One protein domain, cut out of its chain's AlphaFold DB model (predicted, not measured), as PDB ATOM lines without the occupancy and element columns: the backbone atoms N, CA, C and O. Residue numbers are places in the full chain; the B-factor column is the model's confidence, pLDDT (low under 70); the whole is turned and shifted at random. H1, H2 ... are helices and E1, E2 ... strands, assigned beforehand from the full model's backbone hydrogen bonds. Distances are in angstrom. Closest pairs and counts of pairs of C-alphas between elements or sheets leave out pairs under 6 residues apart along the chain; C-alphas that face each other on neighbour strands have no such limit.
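Overview. This is residues 3 to 86 and 97 to 147 of the 147 residues of an uncharacterized protein of Thermus scotoductus (UniProt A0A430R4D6). A large, twisted sheet of six strands has a small sheet, E3 E4 E7, partly face to face with it, in a lopsided sandwich. The short helices H2 and H3 sit towards one end of the large sheet, on the side away from the small one, and H1 stands beside E5. You have 135 printed residues with nine strands and three helices named, in the order E1 E2 E3 E4 E5 E6 H1 E7 E8 H2 H3 E9. The large sheet runs E1 E2 E9 E8 E5 E6, and both sheets are antiparallel throughout. The class is mostly strand; the whole is compact, with a radius of gyration of the C-alphas of 15.8 A, yet elongated, spanning 53 by 29 by 28 A.

Along the chain. Find C-alpha 3 at (158.030, 169.036, 156.463), where E1 begins, residues 3 to 7. E2 follows, residues 10 to 16, 20.3 A long, then E3, residues 34 to 36, and E4, residues 43 to 45. From C-alpha 54 at (173.571, 173.273, 165.876), E5 runs 28.8 A to residue 63. Next read E6, residues 66 to 73, 23.6 A; H1, residues 74 to 77; and E7, residues 82 to 84. E8, residues 101 to 111, measures 32.9 A. After H2, residues 115 to 119, and H3, residues 124 to 128, E9 covers residues 134 to 145, 35.5 A, ending at (155.452, 199.123, 166.886).

Arrangement. In the large sheet, edge strand E1 forms a hairpin with E2, where N 4 and O 14 are 3.0 A apart. Look next at E2 and E9, with N 13 and O 137 at 2.8 A; E9 and E8, with N 106 and O 140 at 2.8 A; E8 and E5, with N 60 and O 105 at 2.8 A; and the hairpin E5 and E6, with N 59 and O 70 at 2.8 A. In the small sheet, the hairpin E3 and E4 has N 34 and O 45 at 2.8 A, and E4 and E7 have N 44 and O 83 at 2.8 A. The facing parts of the sandwich, two sheets face to face, are 9.4 A apart centre to centre, their strands at 44 degrees; the closest C-alphas of E4 and E8 are those of Phe 44 and Ala 106, 7.9 A. H1 is at the large sheet's level, with C-alphas 56 and 74, the closest of E5 and H1, 4.3 A apart. H2 is on that sheet at a height of 8.7 A, only just over E8, with 3 C-alphas falling on it. H3 only grazes the sheet with residues 125 to 128; H2 and H3 are close but not clearly touching, their closest C-alphas, 118 and 124, 6.5 A apart. H2 and H3 have every O i to N i+4 pair within hydrogen-bond range; H1 is too short for one.

Size, cuts and confidence. The two C-alphas farthest apart, those of Thr 21 and Thr 98, are 53.5 A apart. Residues 87 to 96 are not printed, and C-alphas 86 and 97 are 15.5 A apart across this cut. The link from E2 to E3, residues 17 to 33, is long. The model's mean pLDDT over the printed part is 90.9; residues 7 to 9 are under 70.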
ATOM      1  N   ALA A   3     157.864 167.809 155.699       72.19
ATOM      2  CA  ALA A   3     158.030 169.036 156.463       72.19
ATOM      3  C   ALA A   3     156.998 169.021 157.592       72.19
ATOM      4  O   ALA A   3     155.799 168.941 157.330       72.19
ATOM      5  N   ASN A   4     157.466 169.056 158.836       72.19
ATOM      6  CA  ASN A   4     156.602 169.089 160.012       72.19
ATOM      7  C   ASN A   4     156.772 170.439 160.696       72.19
ATOM      8  O   ASN A   4     157.899 170.800 161.035       72.19
ATOM      9  N   ALA A   5     155.666 171.154 160.886       73.50
ATOM     10  CA  ALA A   5     155.629 172.445 161.554       73.50
ATOM     11  C   ALA A   5     154.653 172.384 162.732       73.50
ATOM     12  O   ALA A   5     153.513 171.947 162.581       73.50
ATOM     13  N   PHE A   6     155.102 172.841 163.895       73.00
ATOM     14  CA  PHE A   6     154.285 172.970 165.103       73.00
ATOM     15  C   PHE A   6     154.349 174.433 165.543       73.00
ATOM     16  O   PHE A   6     155.445 174.985 165.534       73.00
ATOM     17  N   SER A   7     153.221 175.070 165.881       68.19
ATOM     18  CA  SER A   7     153.168 176.514 166.180       68.19
ATOM     19  C   SER A   7     152.278 176.853 167.383       68.19
ATOM     20  O   SER A   7     151.157 176.358 167.491       68.19
ATOM     21  N   SER A   8     152.787 177.724 168.262       56.25
ATOM     22  CA  SER A   8     152.063 178.394 169.359       56.25
ATOM     23  C   SER A   8     152.691 179.757 169.745       56.25
ATOM     24  O   SER A   8     152.796 180.098 170.922       56.25
ATOM     25  N   GLY A   9     153.179 180.535 168.764       60.16
ATOM     26  CA  GLY A   9     154.006 181.749 168.982       60.16
ATOM     27  C   GLY A   9     155.500 181.455 169.226       60.16
ATOM     28  O   GLY A   9     156.342 182.352 169.307       60.16
ATOM     29  N   LEU A  10     155.805 180.168 169.330       77.06
ATOM     30  CA  LEU A  10     157.072 179.512 169.062       77.06
ATOM     31  C   LEU A  10     156.779 178.466 168.000       77.06
ATOM     32  O   LEU A  10     155.719 177.834 168.060       77.06
ATOM     33  N   SER A  11     157.689 178.270 167.057       84.38
ATOM     34  CA  SER A  11     157.539 177.200 166.083       84.38
ATOM     35  C   SER A  11     158.763 176.305 166.016       84.38
ATOM     36  O   SER A  11     159.888 176.715 166.306       84.38
ATOM     37  N   VAL A  12     158.528 175.035 165.700       84.69
ATOM     38  CA  VAL A  12     159.592 174.092 165.363       84.69
ATOM     39  C   VAL A  12     159.322 173.520 163.984       84.69
ATOM     40  O   VAL A  12     158.203 173.099 163.684       84.69
ATOM     41  N   LEU A  13     160.360 173.515 163.157       87.00
ATOM     42  CA  LEU A  13     160.367 172.967 161.813       87.00
ATOM     43  C   LEU A  13     161.364 171.810 161.748       87.00
ATOM     44  O   LEU A  13     162.493 171.922 162.227       87.00
ATOM     45  N   SER A  14     160.967 170.714 161.107       86.00
ATOM     46  CA  SER A  14     161.884 169.659 160.670       86.00
ATOM     47  C   SER A  14     161.614 169.315 159.212       86.00
ATOM     48  O   SER A  14     160.480 168.978 158.856       86.00
ATOM     49  N   VAL A  15     162.654 169.412 158.385       86.06
ATOM     50  CA  VAL A  15     162.645 169.020 156.975       86.06
ATOM     51  C   VAL A  15     163.709 167.961 156.753       86.06
ATOM     52  O   VAL A  15     164.898 168.204 156.968       86.06
ATOM     53  N   GLU A  16     163.285 166.794 156.277       86.62
ATOM     54  CA  GLU A  16     164.193 165.706 155.931       86.62
ATOM     55  C   GLU A  16     163.621 164.790 154.843       86.62
ATOM     56  O   GLU A  16     162.404 164.649 154.642       86.62
ATOM     57  N   ALA A  17     164.534 164.150 154.123       85.12
ATOM     58  CA  ALA A  17     164.241 163.019 153.262       85.12
ATOM     59  C   ALA A  17     164.797 161.740 153.894       85.12
ATOM     60  O   ALA A  17     165.918 161.715 154.402       85.12
ATOM     61  N   PHE A  18     164.025 160.658 153.829       82.19
ATOM     62  CA  PHE A  18     164.411 159.350 154.346       82.19
ATOM     63  C   PHE A  18     164.051 158.254 153.346       82.19
ATOM     64  O   PHE A  18     163.198 158.435 152.475       82.19
ATOM     65  N   THR A  19     164.719 157.113 153.478       82.50
ATOM     66  CA  THR A  19     164.390 155.875 152.770       82.50
ATOM     67  C   THR A  19     163.646 154.945 153.718       82.50
ATOM     68  O   THR A  19     164.114 154.725 154.831       82.50
ATOM     69  N   GLY A  20     162.519 154.378 153.291       79.75
ATOM     70  CA  GLY A  20     161.732 153.443 154.097       79.75
ATOM     71  C   GLY A  20     160.244 153.775 154.097       79.75
ATOM     72  O   GLY A  20     159.811 154.753 153.492       79.75
ATOM     73  N   THR A  21     159.456 152.933 154.764       78.75
ATOM     74  CA  THR A  21     157.991 153.059 154.839       78.75
ATOM     75  C   THR A  21     157.510 153.915 156.010       78.75
ATOM     76  O   THR A  21     156.365 154.351 156.006       78.75
ATOM     77  N   SER A  22     158.364 154.163 157.007       79.25
ATOM     78  CA  SER A  22     158.053 154.970 158.186       79.25
ATOM     79  C   SER A  22     159.296 155.701 158.672       79.25
ATOM     80  O   SER A  22     160.414 155.202 158.539       79.25
ATOM     81  N   HIS A  23     159.084 156.881 159.242       78.94
ATOM     82  CA  HIS A  23     160.116 157.692 159.868       78.94
ATOM     83  C   HIS A  23     159.480 158.584 160.923       78.94
ATOM     84  O   HIS A  23     158.435 159.192 160.683       78.94
ATOM     85  N   THR A  24     160.121 158.678 162.082       82.00
ATOM     86  CA  THR A  24     159.724 159.613 163.131       82.00
ATOM     87  C   THR A  24     160.659 160.816 163.070       82.00
ATOM     88  O   THR A  24     161.852 160.656 163.338       82.00
ATOM     89  N   PRO A  25     160.153 162.014 162.731       75.94
ATOM     90  CA  PRO A  25     160.985 163.200 162.682       75.94
ATOM     91  C   PRO A  25     161.557 163.519 164.057       75.94
ATOM     92  O   PRO A  25     160.819 163.598 165.038       75.94
ATOM     93  N   ALA A  26     162.864 163.758 164.127       85.00
ATOM     94  CA  ALA A  26     163.440 164.370 165.317       85.00
ATOM     95  C   ALA A  26     163.220 165.885 165.255       85.00
ATOM     96  O   ALA A  26     163.481 166.529 164.236       85.00
ATOM     97  N   LEU A  27     162.709 166.447 166.348       85.25
ATOM     98  CA  LEU A  27     162.458 167.878 166.479       85.25
ATOM     99  C   LEU A  27     163.672 168.571 167.109       85.25
ATOM    100  O   LEU A  27     164.359 167.967 167.938       85.25
ATOM    101  N   PRO A  28     163.964 169.823 166.724       88.81
ATOM    102  CA  PRO A  28     164.980 170.605 167.409       88.81
ATOM    103  C   PRO A  28     164.512 170.964 168.832       88.81
ATOM    104  O   PRO A  28     163.305 170.983 169.098       88.81
ATOM    105  N   PRO A  29     165.441 171.288 169.750       88.00
ATOM    106  CA  PRO A  29     165.090 171.890 171.030       88.00
ATOM    107  C   PRO A  29     164.259 173.166 170.842       88.00
ATOM    108  O   PRO A  29     164.455 173.911 169.878       88.00
ATOM    109  N   VAL A  30     163.371 173.447 171.799       86.44
ATOM    110  CA  VAL A  30     162.612 174.703 171.823       86.44
ATOM    111  C   VAL A  30     163.583 175.881 171.894       86.44
ATOM    112  O   VAL A  30     164.468 175.919 172.748       86.44
ATOM    113  N   PHE A  31     163.393 176.859 171.011       92.31
ATOM    114  CA  PHE A  31     164.199 178.073 170.955       92.31
ATOM    115  C   PHE A  31     163.328 179.286 171.272       92.31
ATOM    116  O   PHE A  31     162.460 179.644 170.486       92.31
ATOM    117  N   ASN A  32     163.548 179.907 172.431       92.94
ATOM    118  CA  ASN A  32     162.724 181.009 172.928       92.94
ATOM    119  C   ASN A  32     163.599 182.136 173.506       92.94
ATOM    120  O   ASN A  32     163.671 182.286 174.728       92.94
ATOM    121  N   PRO A  33     164.317 182.890 172.657       96.00
ATOM    122  CA  PRO A  33     165.087 184.039 173.110       96.00
ATOM    123  C   PRO A  33     164.170 185.138 173.654       96.00
ATOM    124  O   PRO A  33     163.007 185.267 173.267       96.00
ATOM    125  N   THR A  34     164.725 185.978 174.523       97.00
ATOM    126  CA  THR A  34     164.112 187.264 174.862       97.00
ATOM    127  C   THR A  34     164.376 188.251 173.732       97.00
ATOM    128  O   THR A  34     165.491 188.320 173.213       97.00
ATOM    129  N   VAL A  35     163.349 189.013 173.353       97.00
ATOM    130  CA  VAL A  35     163.425 190.005 172.276       97.00
ATOM    131  C   VAL A  35     163.179 191.386 172.865       97.00
ATOM    132  O   VAL A  35     162.132 191.631 173.459       97.00
ATOM    133  N   ASN A  36     164.155 192.275 172.715       97.50
ATOM    134  CA  ASN A  36     164.031 193.678 173.068       97.50
ATOM    135  C   ASN A  36     163.690 194.490 171.811       97.50
ATOM    136  O   ASN A  36     164.480 194.536 170.868       97.50
ATOM    137  N   THR A  37     162.529 195.140 171.831       96.31
ATOM    138  CA  THR A  37     161.991 195.990 170.759       96.31
ATOM    139  C   THR A  37     161.947 197.473 171.149       96.31
ATOM    140  O   THR A  37     161.256 198.265 170.518       96.31
ATOM    141  N   SER A  38     162.701 197.880 172.180       95.00
ATOM    142  CA  SER A  38     162.809 199.276 172.632       95.00
ATOM    143  C   SER A  38     163.637 200.172 171.701       95.00
ATOM    144  O   SER A  38     163.875 201.333 172.025       95.00
ATOM    145  N   ALA A  39     164.119 199.637 170.580       93.88
ATOM    146  CA  ALA A  39     164.811 200.353 169.517       93.88
ATOM    147  C   ALA A  39     164.151 200.026 168.168       93.88
ATOM    148  O   ALA A  39     163.341 199.105 168.068       93.88
ATOM    149  N   LYS A  40     164.520 200.762 167.112       94.88
ATOM    150  CA  LYS A  40     163.985 200.549 165.754       94.88
ATOM    151  C   LYS A  40     164.284 199.165 165.184       94.88
ATOM    152  O   LYS A  40     163.528 198.686 164.354       94.88
ATOM    153  N   LEU A  41     165.385 198.545 165.602       96.81
ATOM    154  CA  LEU A  41     165.749 197.181 165.237       96.81
ATOM    155  C   LEU A  41     165.821 196.321 166.505       96.81
ATOM    156  O   LEU A  41     166.281 196.809 167.542       96.81
ATOM    157  N   PRO A  42     165.385 195.051 166.447       97.12
ATOM    158  CA  PRO A  42     165.315 194.199 167.617       97.12
ATOM    159  C   PRO A  42     166.699 193.710 168.051       97.12
ATOM    160  O   PRO A  42     167.599 193.460 167.238       97.12
ATOM    161  N   ALA A  43     166.827 193.497 169.357       97.69
ATOM    162  CA  ALA A  43     167.940 192.780 169.956       97.69
ATOM    163  C   ALA A  43     167.455 191.489 170.616       97.69
ATOM    164  O   ALA A  43     166.406 191.452 171.256       97.69
ATOM    165  N   PHE A  44     168.242 190.430 170.475       97.81
ATOM    166  CA  PHE A  44     167.924 189.086 170.936       97.81
ATOM    167  C   PHE A  44     168.899 188.682 172.036       97.81
ATOM    168  O   PHE A  44     170.112 188.839 171.887       97.81
ATOM    169  N   SER A  45     168.389 188.136 173.133       97.94
ATOM    170  CA  SER A  45     169.191 187.617 174.243       97.94
ATOM    171  C   SER A  45     168.658 186.271 174.731       97.94
ATOM    172  O   SER A  45     167.561 185.843 174.369       97.94
ATOM    173  N   GLY A  46     169.462 185.553 175.516       96.00
ATOM    174  CA  GLY A  46     169.139 184.178 175.896       96.00
ATOM    175  C   GLY A  46     169.299 183.193 174.735       96.00
ATOM    176  O   GLY A  46     168.621 182.169 174.695       96.00
ATOM    177  N   LEU A  47     170.189 183.497 173.783       96.69
ATOM    178  CA  LEU A  47     170.569 182.573 172.717       96.69
ATOM    179  C   LEU A  47     171.273 181.362 173.344       96.69
ATOM    180  O   LEU A  47     172.381 181.481 173.863       96.69
ATOM    181  N   SER A  48     170.587 180.218 173.355       92.00
ATOM    182  CA  SER A  48     170.983 179.024 174.122       92.00
ATOM    183  C   SER A  48     171.008 177.727 173.306       92.00
ATOM    184  O   SER A  48     171.238 176.645 173.854       92.00
ATOM    185  N   ALA A  49     170.780 177.814 171.992       94.38
ATOM    186  CA  ALA A  49     170.883 176.659 171.098       94.38
ATOM    187  C   ALA A  49     172.255 175.975 171.214       94.38
ATOM    188  O   ALA A  49     173.297 176.626 171.262       94.38
ATOM    189  N   SER A  50     172.241 174.646 171.272       91.50
ATOM    190  CA  SER A  50     173.413 173.825 171.581       91.50
ATOM    191  C   SER A  50     173.325 172.456 170.898       91.50
ATOM    192  O   SER A  50     172.338 172.141 170.248       91.50
ATOM    193  N   GLY A  51     174.369 171.633 171.011       90.50
ATOM    194  CA  GLY A  51     174.436 170.309 170.379       90.50
ATOM    195  C   GLY A  51     175.377 170.248 169.173       90.50
ATOM    196  O   GLY A  51     175.896 171.269 168.698       90.50
ATOM    197  N   SER A  52     175.646 169.023 168.709       91.56
ATOM    198  CA  SER A  52     176.545 168.749 167.576       91.56
ATOM    199  C   SER A  52     176.012 169.324 166.271       91.56
ATOM    200  O   SER A  52     176.782 169.866 165.484       91.56
ATOM    201  N   ASP A  53     174.695 169.260 166.102       94.75
ATOM    202  CA  ASP A  53     174.025 169.594 164.849       94.75
ATOM    203  C   ASP A  53     173.637 171.071 164.785       94.75
ATOM    204  O   ASP A  53     173.210 171.539 163.737       94.75
ATOM    205  N   PHE A  54     173.779 171.827 165.882       95.50
ATOM    206  CA  PHE A  54     173.571 173.273 165.876       95.50
ATOM    207  C   PHE A  54     174.610 173.942 164.967       95.50
ATOM    208  O   PHE A  54     175.815 173.791 165.179       95.50
ATOM    209  N   ILE A  55     174.143 174.701 163.974       96.12
ATOM    210  CA  ILE A  55     175.005 175.321 162.955       96.12
ATOM    211  C   ILE A  55     175.017 176.852 163.004       96.12
ATOM    212  O   ILE A  55     175.943 177.469 162.468       96.12
ATOM    213  N   GLY A  56     174.046 177.480 163.665       95.88
ATOM    214  CA  GLY A  56     173.981 178.931 163.802       95.88
ATOM    215  C   GLY A  56     172.566 179.465 163.975       95.88
ATOM    216  O   GLY A  56     171.595 178.709 164.000       95.88
ATOM    217  N   TYR A  57     172.469 180.785 164.072       96.75
ATOM    218  CA  TYR A  57     171.214 181.510 164.189       96.75
ATOM    219  C   TYR A  57     170.878 182.278 162.909       96.75
ATOM    220  O   TYR A  57     171.770 182.682 162.163       96.75
ATOM    221  N   GLY A  58     169.589 182.512 162.683       96.31
ATOM    222  CA  GLY A  58     169.089 183.491 161.722       96.31
ATOM    223  C   GLY A  58     168.239 184.523 162.440       96.31
ATOM    224  O   GLY A  58     167.428 184.154 163.280       96.31
ATOM    225  N   PHE A  59     168.411 185.791 162.104       97.19
ATOM    226  CA  PHE A  59     167.646 186.898 162.664       97.19
ATOM    227  C   PHE A  59     167.089 187.731 161.529       97.19
ATOM    228  O   PHE A  59     167.809 188.000 160.568       97.19
ATOM    229  N   SER A  60     165.848 188.177 161.650       96.25
ATOM    230  CA  SER A  60     165.274 189.129 160.716       96.25
ATOM    231  C   SER A  60     164.403 190.162 161.419       96.25
ATOM    232  O   SER A  60     163.867 189.934 162.506       96.25
ATOM    233  N   ALA A  61     164.297 191.317 160.777       97.06
ATOM    234  CA  ALA A  61     163.274 192.311 161.034       97.06
ATOM    235  C   ALA A  61     162.662 192.733 159.700       97.06
ATOM    236  O   ALA A  61     163.375 192.887 158.706       97.06
ATOM    237  N   ASN A  62     161.348 192.925 159.674       96.56
ATOM    238  CA  ASN A  62     160.610 193.362 158.493       96.56
ATOM    239  C   ASN A  62     159.692 194.531 158.848       96.56
ATOM    240  O   ASN A  62     159.128 194.572 159.936       96.56
ATOM    241  N   TRP A  63     159.540 195.473 157.928       96.94
ATOM    242  CA  TRP A  63     158.705 196.669 158.070       96.94
ATOM    243  C   TRP A  63     158.231 197.106 156.671       96.94
ATOM    244  O   TRP A  63     158.579 196.443 155.685       96.94
ATOM    245  N   PRO A  64     157.401 198.155 156.521       96.50
ATOM    246  CA  PRO A  64     156.841 198.513 155.223       96.50
ATOM    247  C   PRO A  64     157.912 198.671 154.131       96.50
ATOM    248  O   PRO A  64     158.811 199.511 154.206       96.50
ATOM    249  N   GLY A  65     157.815 197.814 153.112       93.88
ATOM    250  CA  GLY A  65     158.679 197.823 151.932       93.88
ATOM    251  C   GLY A  65     160.105 197.302 152.127       93.88
ATOM    252  O   GLY A  65     160.858 197.323 151.160       93.88
ATOM    253  N   ASN A  66     160.496 196.846 153.323       95.94
ATOM    254  CA  ASN A  66     161.894 196.527 153.627       95.94
ATOM    255  C   ASN A  66     162.053 195.373 154.628       95.94
ATOM    256  O   ASN A  66     161.170 195.078 155.437       95.94
ATOM    257  N   SER A  67     163.225 194.744 154.598       94.69
ATOM    258  CA  SER A  67     163.649 193.770 155.599       94.69
ATOM    259  C   SER A  67     165.162 193.791 155.783       94.69
ATOM    260  O   SER A  67     165.917 194.143 154.877       94.69
ATOM    261  N   LEU A  68     165.605 193.390 156.971       95.56
ATOM    262  CA  LEU A  68     167.004 193.146 157.289       95.56
ATOM    263  C   LEU A  68     167.129 191.740 157.858       95.56
ATOM    264  O   LEU A  68     166.436 191.407 158.817       95.56
ATOM    265  N   THR A  69     168.041 190.948 157.298       94.44
ATOM    266  CA  THR A  69     168.312 189.578 157.741       94.44
ATOM    267  C   THR A  69     169.796 189.410 158.028       94.44
ATOM    268  O   THR A  69     170.642 189.863 157.261       94.44
ATOM    269  N   ALA A  70     170.115 188.711 159.111       94.94
ATOM    270  CA  ALA A  70     171.465 188.308 159.458       94.94
ATOM    271  C   ALA A  70     171.508 186.810 159.760       94.94
ATOM    272  O   ALA A  70     170.648 186.283 160.463       94.94
ATOM    273  N   ILE A  71     172.534 186.127 159.256       94.81
ATOM    274  CA  ILE A  71     172.807 184.732 159.592       94.81
ATOM    275  C   ILE A  71     174.143 184.681 160.313       94.81
ATOM    276  O   ILE A  71     175.164 185.127 159.792       94.81
ATOM    277  N   VAL A  72     174.129 184.109 161.509       94.62
ATOM    278  CA  VAL A  72     175.285 184.045 162.390       94.62
ATOM    279  C   VAL A  72     175.656 182.590 162.619       94.62
ATOM    280  O   VAL A  72     174.937 181.847 163.280       94.62
ATOM    281  N   SER A  73     176.796 182.165 162.075       94.50
ATOM    282  CA  SER A  73     177.272 180.793 162.274       94.50
ATOM    283  C   SER A  73     177.627 180.518 163.739       94.50
ATOM    284  O   SER A  73     178.065 181.417 164.460       94.50
ATOM    285  N   LYS A  74     177.530 179.251 164.161       93.50
ATOM    286  CA  LYS A  74     177.989 178.790 165.484       93.50
ATOM    287  C   LYS A  74     179.441 179.199 165.778       93.50
ATOM    288  O   LYS A  74     179.762 179.545 166.908       93.50
ATOM    289  N   GLY A  75     180.312 179.179 164.765       92.19
ATOM    290  CA  GLY A  75     181.714 179.584 164.913       92.19
ATOM    291  C   GLY A  75     181.896 181.086 165.139       92.19
ATOM    292  O   GLY A  75     182.791 181.477 165.877       92.19
ATOM    293  N   TRP A  76     181.038 181.921 164.541       92.94
ATOM    294  CA  TRP A  76     181.098 183.376 164.706       92.94
ATOM    295  C   TRP A  76     180.490 183.833 166.031       92.94
ATOM    296  O   TRP A  76     181.090 184.651 166.719       92.94
ATOM    297  N   ILE A  77     179.323 183.294 166.413       93.00
ATOM    298  CA  ILE A  77     178.695 183.646 167.698       93.00
ATOM    299  C   ILE A  77     179.516 183.122 168.885       93.00
ATOM    300  O   ILE A  77     179.514 183.729 169.952       93.00
ATOM    301  N   GLY A  78     180.240 182.009 168.704       91.75
ATOM    302  CA  GLY A  78     181.073 181.405 169.737       91.75
ATOM    303  C   GLY A  78     180.257 181.049 170.980       91.75
ATOM    304  O   GLY A  78     179.325 180.249 170.912       91.75
ATOM    305  N   THR A  79     180.614 181.649 172.116       91.50
ATOM    306  CA  THR A  79     179.896 181.525 173.399       91.50
ATOM    307  C   THR A  79     178.920 182.677 173.660       91.50
ATOM    308  O   THR A  79     178.343 182.762 174.744       91.50
ATOM    309  N   GLY A  80     178.742 183.582 172.694       94.38
ATOM    310  CA  GLY A  80     177.833 184.712 172.794       94.38
ATOM    311  C   GLY A  80     176.381 184.264 172.950       94.38
ATOM    312  O   GLY A  80     175.901 183.381 172.243       94.38
ATOM    313  N   THR A  81     175.669 184.907 173.870       96.56
ATOM    314  CA  THR A  81     174.266 184.600 174.201       96.56
ATOM    315  C   THR A  81     173.298 185.691 173.744       96.56
ATOM    316  O   THR A  81     172.120 185.681 174.110       96.56
ATOM    317  N   SER A  82     173.783 186.654 172.957       97.25
ATOM    318  CA  SER A  82     172.988 187.764 172.439       97.25
ATOM    319  C   SER A  82     173.456 188.212 171.059       97.25
ATOM    320  O   SER A  82     174.613 188.015 170.688       97.25
ATOM    321  N   TYR A  83     172.534 188.799 170.303       97.50
ATOM    322  CA  TYR A  83     172.786 189.395 168.999       97.50
ATOM    323  C   TYR A  83     171.788 190.530 168.762       97.50
ATOM    324  O   TYR A  83     170.592 190.346 168.968       97.50
ATOM    325  N   ALA A  84     172.260 191.694 168.327       97.19
ATOM    326  CA  ALA A  84     171.405 192.798 167.903       97.19
ATOM    327  C   ALA A  84     171.495 192.950 166.386       97.19
ATOM    328  O   ALA A  84     172.595 192.881 165.831       97.19
ATOM    329  N   LEU A  85     170.357 193.153 165.715       96.12
ATOM    330  CA  LEU A  85     170.397 193.467 164.289       96.12
ATOM    331  C   LEU A  85     171.118 194.811 164.089       96.12
ATOM    332  O   LEU A  85     170.778 195.783 164.767       96.12
ATOM    333  N   PRO A  86     172.129 194.871 163.204       94.12
ATOM    334  CA  PRO A  86     172.939 196.068 163.049       94.12
ATOM    335  C   PRO A  86     172.143 197.181 162.368       94.12
ATOM    336  O   PRO A  86     171.463 196.949 161.369       94.12
ATOM    337  N   ALA A  97     160.830 203.720 160.268       95.50
ATOM    338  CA  ALA A  97     160.413 204.997 160.832       95.50
ATOM    339  C   ALA A  97     159.792 204.775 162.217       95.50
ATOM    340  O   ALA A  97     159.399 203.665 162.543       95.50
ATOM    341  N   THR A  98     159.711 205.816 163.041       95.62
ATOM    342  CA  THR A  98     158.989 205.734 164.322       95.62
ATOM    343  C   THR A  98     157.504 205.482 164.066       95.62
ATOM    344  O   THR A  98     156.920 206.106 163.179       95.62
ATOM    345  N   ASN A  99     156.896 204.604 164.864       96.50
ATOM    346  CA  ASN A  99     155.534 204.089 164.711       96.50
ATOM    347  C   ASN A  99     155.283 203.190 163.488       96.50
ATOM    348  O   ASN A  99     154.133 202.812 163.250       96.50
ATOM    349  N   ASP A 100     156.316 202.789 162.741       97.12
ATOM    350  CA  ASP A 100     156.152 201.743 161.734       97.12
ATOM    351  C   ASP A 100     155.753 200.418 162.406       97.12
ATOM    352  O   ASP A 100     156.367 200.033 163.415       97.12
ATOM    353  N   PRO A 101     154.776 199.683 161.839       97.38
ATOM    354  CA  PRO A 101     154.534 198.304 162.218       97.38
ATOM    355  C   PRO A 101     155.708 197.443 161.745       97.38
ATOM    356  O   PRO A 101     156.043 197.427 160.559       97.38
ATOM    357  N   ALA A 102     156.312 196.701 162.663       97.38
ATOM    358  CA  ALA A 102     157.448 195.845 162.376       97.38
ATOM    359  C   ALA A 102     157.225 194.416 162.882       97.38
ATOM    360  O   ALA A 102     156.505 194.166 163.850       97.38
ATOM    361  N   GLY A 103     157.851 193.464 162.199       96.69
ATOM    362  CA  GLY A 103     157.954 192.067 162.596       96.69
ATOM    363  C   GLY A 103     159.399 191.696 162.900       96.69
ATOM    364  O   GLY A 103     160.333 192.375 162.460       96.69
ATOM    365  N   TYR A 104     159.581 190.629 163.665       96.56
ATOM    366  CA  TYR A 104     160.877 190.005 163.879       96.56
ATOM    367  C   TYR A 104     160.768 188.486 163.802       96.56
ATOM    368  O   TYR A 104     159.741 187.899 164.151       96.56
ATOM    369  N   GLU A 105     161.876 187.853 163.436       96.06
ATOM    370  CA  GLU A 105     162.049 186.406 163.487       96.06
ATOM    371  C   GLU A 105     163.449 186.079 164.010       96.06
ATOM    372  O   GLU A 105     164.442 186.702 163.629       96.06
ATOM    373  N   ALA A 106     163.540 185.087 164.887       96.81
ATOM    374  CA  ALA A 106     164.789 184.513 165.347       96.81
ATOM    375  C   ALA A 106     164.722 182.994 165.209       96.81
ATOM    376  O   ALA A 106     163.790 182.360 165.694       96.81
ATOM    377  N   ASN A 107     165.751 182.409 164.611       95.75
ATOM    378  CA  ASN A 107     165.859 180.986 164.332       95.75
ATOM    379  C   ASN A 107     167.131 180.418 164.942       95.75
ATOM    380  O   ASN A 107     168.197 181.006 164.785       95.75
ATOM    381  N   ALA A 108     167.043 179.234 165.534       96.75
ATOM    382  CA  ALA A 108     168.179 178.363 165.797       96.75
ATOM    383  C   ALA A 108     168.174 177.218 164.785       96.75
ATOM    384  O   ALA A 108     167.239 176.419 164.781       96.75
ATOM    385  N   PHE A 109     169.205 177.124 163.945       95.62
ATOM    386  CA  PHE A 109     169.293 176.122 162.886       95.62
ATOM    387  C   PHE A 109     170.127 174.914 163.300       95.62
ATOM    388  O   PHE A 109     171.221 175.050 163.856       95.62
ATOM    389  N   TYR A 110     169.631 173.732 162.937       95.88
ATOM    390  CA  TYR A 110     170.282 172.452 163.169       95.88
ATOM    391  C   TYR A 110     170.339 171.638 161.877       95.88
ATOM    392  O   TYR A 110     169.319 171.439 161.217       95.88
ATOM    393  N   SER A 111     171.519 171.152 161.509       95.06
ATOM    394  CA  SER A 111     171.720 170.342 160.309       95.06
ATOM    395  C   SER A 111     172.952 169.455 160.442       95.06
ATOM    396  O   SER A 111     173.946 169.841 161.052       95.06
ATOM    397  N   ASN A 112     172.932 168.304 159.770       94.38
ATOM    398  CA  ASN A 112     174.132 167.497 159.542       94.38
ATOM    399  C   ASN A 112     174.973 167.986 158.351       94.38
ATOM    400  O   ASN A 112     175.926 167.313 157.944       94.38
ATOM    401  N   LYS A 113     174.619 169.131 157.759       93.94
ATOM    402  CA  LYS A 113     175.426 169.828 156.761       93.94
ATOM    403  C   LYS A 113     175.898 171.173 157.313       93.94
ATOM    404  O   LYS A 113     175.124 171.868 157.967       93.94
ATOM    405  N   PRO A 114     177.150 171.573 157.031       89.00
ATOM    406  CA  PRO A 114     177.637 172.889 157.416       89.00
ATOM    407  C   PRO A 114     176.767 174.000 156.828       89.00
ATOM    408  O   PRO A 114     176.318 173.905 155.683       89.00
ATOM    409  N   LEU A 115     176.611 175.096 157.571       87.06
ATOM    410  CA  LEU A 115     175.837 176.259 157.132       87.06
ATOM    411  C   LEU A 115     176.286 176.773 155.752       87.06
ATOM    412  O   LEU A 115     175.450 177.036 154.897       87.06
ATOM    413  N   GLY A 116     177.598 176.838 155.497       86.31
ATOM    414  CA  GLY A 116     178.131 177.250 154.193       86.31
ATOM    415  C   GLY A 116     177.689 176.344 153.039       86.31
ATOM    416  O   GLY A 116     177.388 176.839 151.959       86.31
ATOM    417  N   THR A 117     177.566 175.031 153.266       89.81
ATOM    418  CA  THR A 117     177.038 174.092 152.263       89.81
ATOM    419  C   THR A 117     175.562 174.345 151.978       89.81
ATOM    420  O   THR A 117     175.150 174.271 150.825       89.81
ATOM    421  N   LEU A 118     174.770 174.651 153.010       87.88
ATOM    422  CA  LEU A 118     173.345 174.949 152.854       87.88
ATOM    423  C   LEU A 118     173.125 176.264 152.094       87.88
ATOM    424  O   LEU A 118     172.291 176.306 151.196       87.88
ATOM    425  N   LEU A 119     173.896 177.307 152.417       85.50
ATOM    426  CA  LEU A 119     173.795 178.627 151.784       85.50
ATOM    427  C   LEU A 119     174.332 178.647 150.348       85.50
ATOM    428  O   LEU A 119     173.804 179.366 149.507       85.50
ATOM    429  N   ALA A 120     175.368 177.860 150.057       89.19
ATOM    430  CA  ALA A 120     175.946 177.766 148.719       89.19
ATOM    431  C   ALA A 120     175.199 176.784 147.800       89.19
ATOM    432  O   ALA A 120     175.568 176.639 146.635       89.19
ATOM    433  N   ALA A 121     174.186 176.072 148.303       89.38
ATOM    434  CA  ALA A 121     173.464 175.083 147.518       89.38
ATOM    435  C   ALA A 121     172.670 175.770 146.389       89.38
ATOM    436  O   ALA A 121     171.696 176.467 146.673       89.38
ATOM    437  N   PRO A 122     172.984 175.515 145.102       86.88
ATOM    438  CA  PRO A 122     172.273 176.145 143.985       86.88
ATOM    439  C   PRO A 122     170.804 175.710 143.907       86.88
ATOM    440  O   PRO A 122     169.977 176.382 143.304       86.88
ATOM    441  N   ASN A 123     170.475 174.569 144.518       89.88
ATOM    442  CA  ASN A 123     169.110 174.118 144.734       89.88
ATOM    443  C   ASN A 123     168.987 173.529 146.138       89.88
ATOM    444  O   ASN A 123     169.096 172.317 146.339       89.88
ATOM    445  N   PHE A 124     168.751 174.405 147.110       87.75
ATOM    446  CA  PHE A 124     168.570 174.046 148.513       87.75
ATOM    447  C   PHE A 124     167.553 172.907 148.716       87.75
ATOM    448  O   PHE A 124     167.842 171.919 149.387       87.75
ATOM    449  N   TRP A 125     166.399 172.970 148.046       85.31
ATOM    450  CA  TRP A 125     165.371 171.929 148.157       85.31
ATOM    451  C   TRP A 125     165.803 170.581 147.586       85.31
ATOM    452  O   TRP A 125     165.435 169.541 148.126       85.31
ATOM    453  N   LYS A 126     166.627 170.577 146.532       87.56
ATOM    454  CA  LYS A 126     167.198 169.338 145.986       87.56
ATOM    455  C   LYS A 126     168.220 168.732 146.947       87.56
ATOM    456  O   LYS A 126     168.275 167.514 147.086       87.56
ATOM    457  N   LEU A 127     168.995 169.574 147.634       89.06
ATOM    458  CA  LEU A 127     169.901 169.124 148.685       89.06
ATOM    459  C   LEU A 127     169.110 168.467 149.827       89.06
ATOM    460  O   LEU A 127     169.387 167.321 150.158       89.06
ATOM    461  N   LEU A 128     168.078 169.131 150.357       87.06
ATOM    462  CA  LEU A 128     167.228 168.564 151.415       87.06
ATOM    463  C   LEU A 128     166.408 167.341 150.970       87.06
ATOM    464  O   LEU A 128     166.028 166.519 151.798       87.06
ATOM    465  N   ALA A 129     166.136 167.194 149.671       86.44
ATOM    466  CA  ALA A 129     165.497 166.002 149.119       86.44
ATOM    467  C   ALA A 129     166.428 164.775 149.092       86.44
ATOM    468  O   ALA A 129     165.952 163.661 148.874       86.44
ATOM    469  N   THR A 130     167.737 164.957 149.296       89.94
ATOM    470  CA  THR A 130     168.696 163.849 149.362       89.94
ATOM    471  C   THR A 130     168.516 163.097 150.682       89.94
ATOM    472  O   THR A 130     168.622 163.719 151.744       89.94
ATOM    473  N   PRO A 131     168.264 161.774 150.658       89.31
ATOM    474  CA  PRO A 131     168.051 161.010 151.878       89.31
ATOM    475  C   PRO A 131     169.192 161.152 152.886       89.31
ATOM    476  O   PRO A 131     170.369 161.122 152.527       89.31
ATOM    477  N   GLY A 132     168.825 161.301 154.157       87.31
ATOM    478  CA  GLY A 132     169.766 161.464 155.261       87.31
ATOM    479  C   GLY A 132     170.260 162.896 155.470       87.31
ATOM    480  O   GLY A 132     170.956 163.133 156.451       87.31
ATOM    481  N   ILE A 133     169.909 163.858 154.612       91.44
ATOM    482  CA  ILE A 133     170.127 165.288 154.874       91.44
ATOM    483  C   ILE A 133     168.902 165.861 155.583       91.44
ATOM    484  O   ILE A 133     167.765 165.570 155.204       91.44
ATOM    485  N   TYR A 134     169.137 166.704 156.589       91.75
ATOM    486  CA  TYR A 134     168.065 167.405 157.284       91.75
ATOM    487  C   TYR A 134     168.408 168.868 157.574       91.75
ATOM    488  O   TYR A 134     169.574 169.241 157.738       91.75
ATOM    489  N   LEU A 135     167.362 169.680 157.692       93.19
ATOM    490  CA  LEU A 135     167.393 170.979 158.351       93.19
ATOM    491  C   LEU A 135     166.252 171.025 159.361       93.19
ATOM    492  O   LEU A 135     165.111 170.692 159.048       93.19
ATOM    493  N   ARG A 136     166.567 171.467 160.572       94.06
ATOM    494  CA  ARG A 136     165.600 171.702 161.635       94.06
ATOM    495  C   ARG A 136     165.773 173.120 162.150       94.06
ATOM    496  O   ARG A 136     166.903 173.608 162.211       94.06
ATOM    497  N   SER A 137     164.686 173.768 162.541       93.50
ATOM    498  CA  SER A 137     164.756 175.058 163.223       93.50
ATOM    499  C   SER A 137     163.811 175.127 164.407       93.50
ATOM    500  O   SER A 137     162.689 174.627 164.352       93.50
ATOM    501  N   GLY A 138     164.288 175.730 165.490       94.62
ATOM    502  CA  GLY A 138     163.414 176.325 166.492       94.62
ATOM    503  C   GLY A 138     163.317 177.816 166.207       94.62
ATOM    504  O   GLY A 138     164.344 178.442 165.935       94.62
ATOM    505  N   THR A 139     162.118 178.375 166.272       94.19
ATOM    506  CA  THR A 139     161.832 179.727 165.799       94.19
ATOM    507  C   THR A 139     160.995 180.495 166.816       94.19
ATOM    508  O   THR A 139     160.046 179.971 167.406       94.19
ATOM    509  N   LYS A 140     161.351 181.767 166.999       94.25
ATOM    510  CA  LYS A 140     160.596 182.765 167.746       94.25
ATOM    511  C   LYS A 140     160.282 183.929 166.821       94.25
ATOM    512  O   LYS A 140     161.195 184.562 166.304       94.25
ATOM    513  N   GLU A 141     159.006 184.241 166.682       94.19
ATOM    514  CA  GLU A 141     158.530 185.369 165.886       94.19
ATOM    515  C   GLU A 141     157.638 186.288 166.722       94.19
ATOM    516  O   GLU A 141     157.223 185.952 167.840       94.19
ATOM    517  N   GLY A 142     157.383 187.477 166.196       94.50
ATOM    518  CA  GLY A 142     156.441 188.418 166.775       94.50
ATOM    519  C   GLY A 142     156.408 189.733 166.019       94.50
ATOM    520  O   GLY A 142     157.093 189.920 165.013       94.50
ATOM    521  N   SER A 143     155.587 190.647 166.516       95.94
ATOM    522  CA  SER A 143     155.420 191.987 165.967       95.94
ATOM    523  C   SER A 143     155.549 193.042 167.056       95.94
ATOM    524  O   SER A 143     155.398 192.764 168.247       95.94
ATOM    525  N   TYR A 144     155.870 194.259 166.639       96.44
ATOM    526  CA  TYR A 144     155.998 195.421 167.501       96.44
ATOM    527  C   TYR A 144     155.732 196.699 166.709       96.44
ATOM    528  O   TYR A 144     155.813 196.722 165.481       96.44
ATOM    529  N   THR A 145     155.424 197.769 167.431       97.44
ATOM    530  CA  THR A 145     155.452 199.123 166.886       97.44
ATOM    531  C   THR A 145     156.789 199.730 167.259       97.44
ATOM    532  O   THR A 145     157.195 199.684 168.420       97.44
ATOM    533  N   THR A 146     157.494 200.245 166.266       96.00
ATOM    534  CA  THR A 146     158.807 200.864 166.461       96.00
ATOM    535  C   THR A 146     158.690 202.140 167.310       96.00
ATOM    536  O   THR A 146     157.737 202.904 167.121       96.00
ATOM    537  N   PRO A 147     159.616 202.361 168.259       91.94
ATOM    538  CA  PRO A 147     159.561 203.481 169.198       91.94
ATOM    539  C   PRO A 147     159.897 204.843 168.572       91.94
ATOM    540  O   PRO A 147     160.477 204.910 167.456       91.94
TER     541      PRO A 147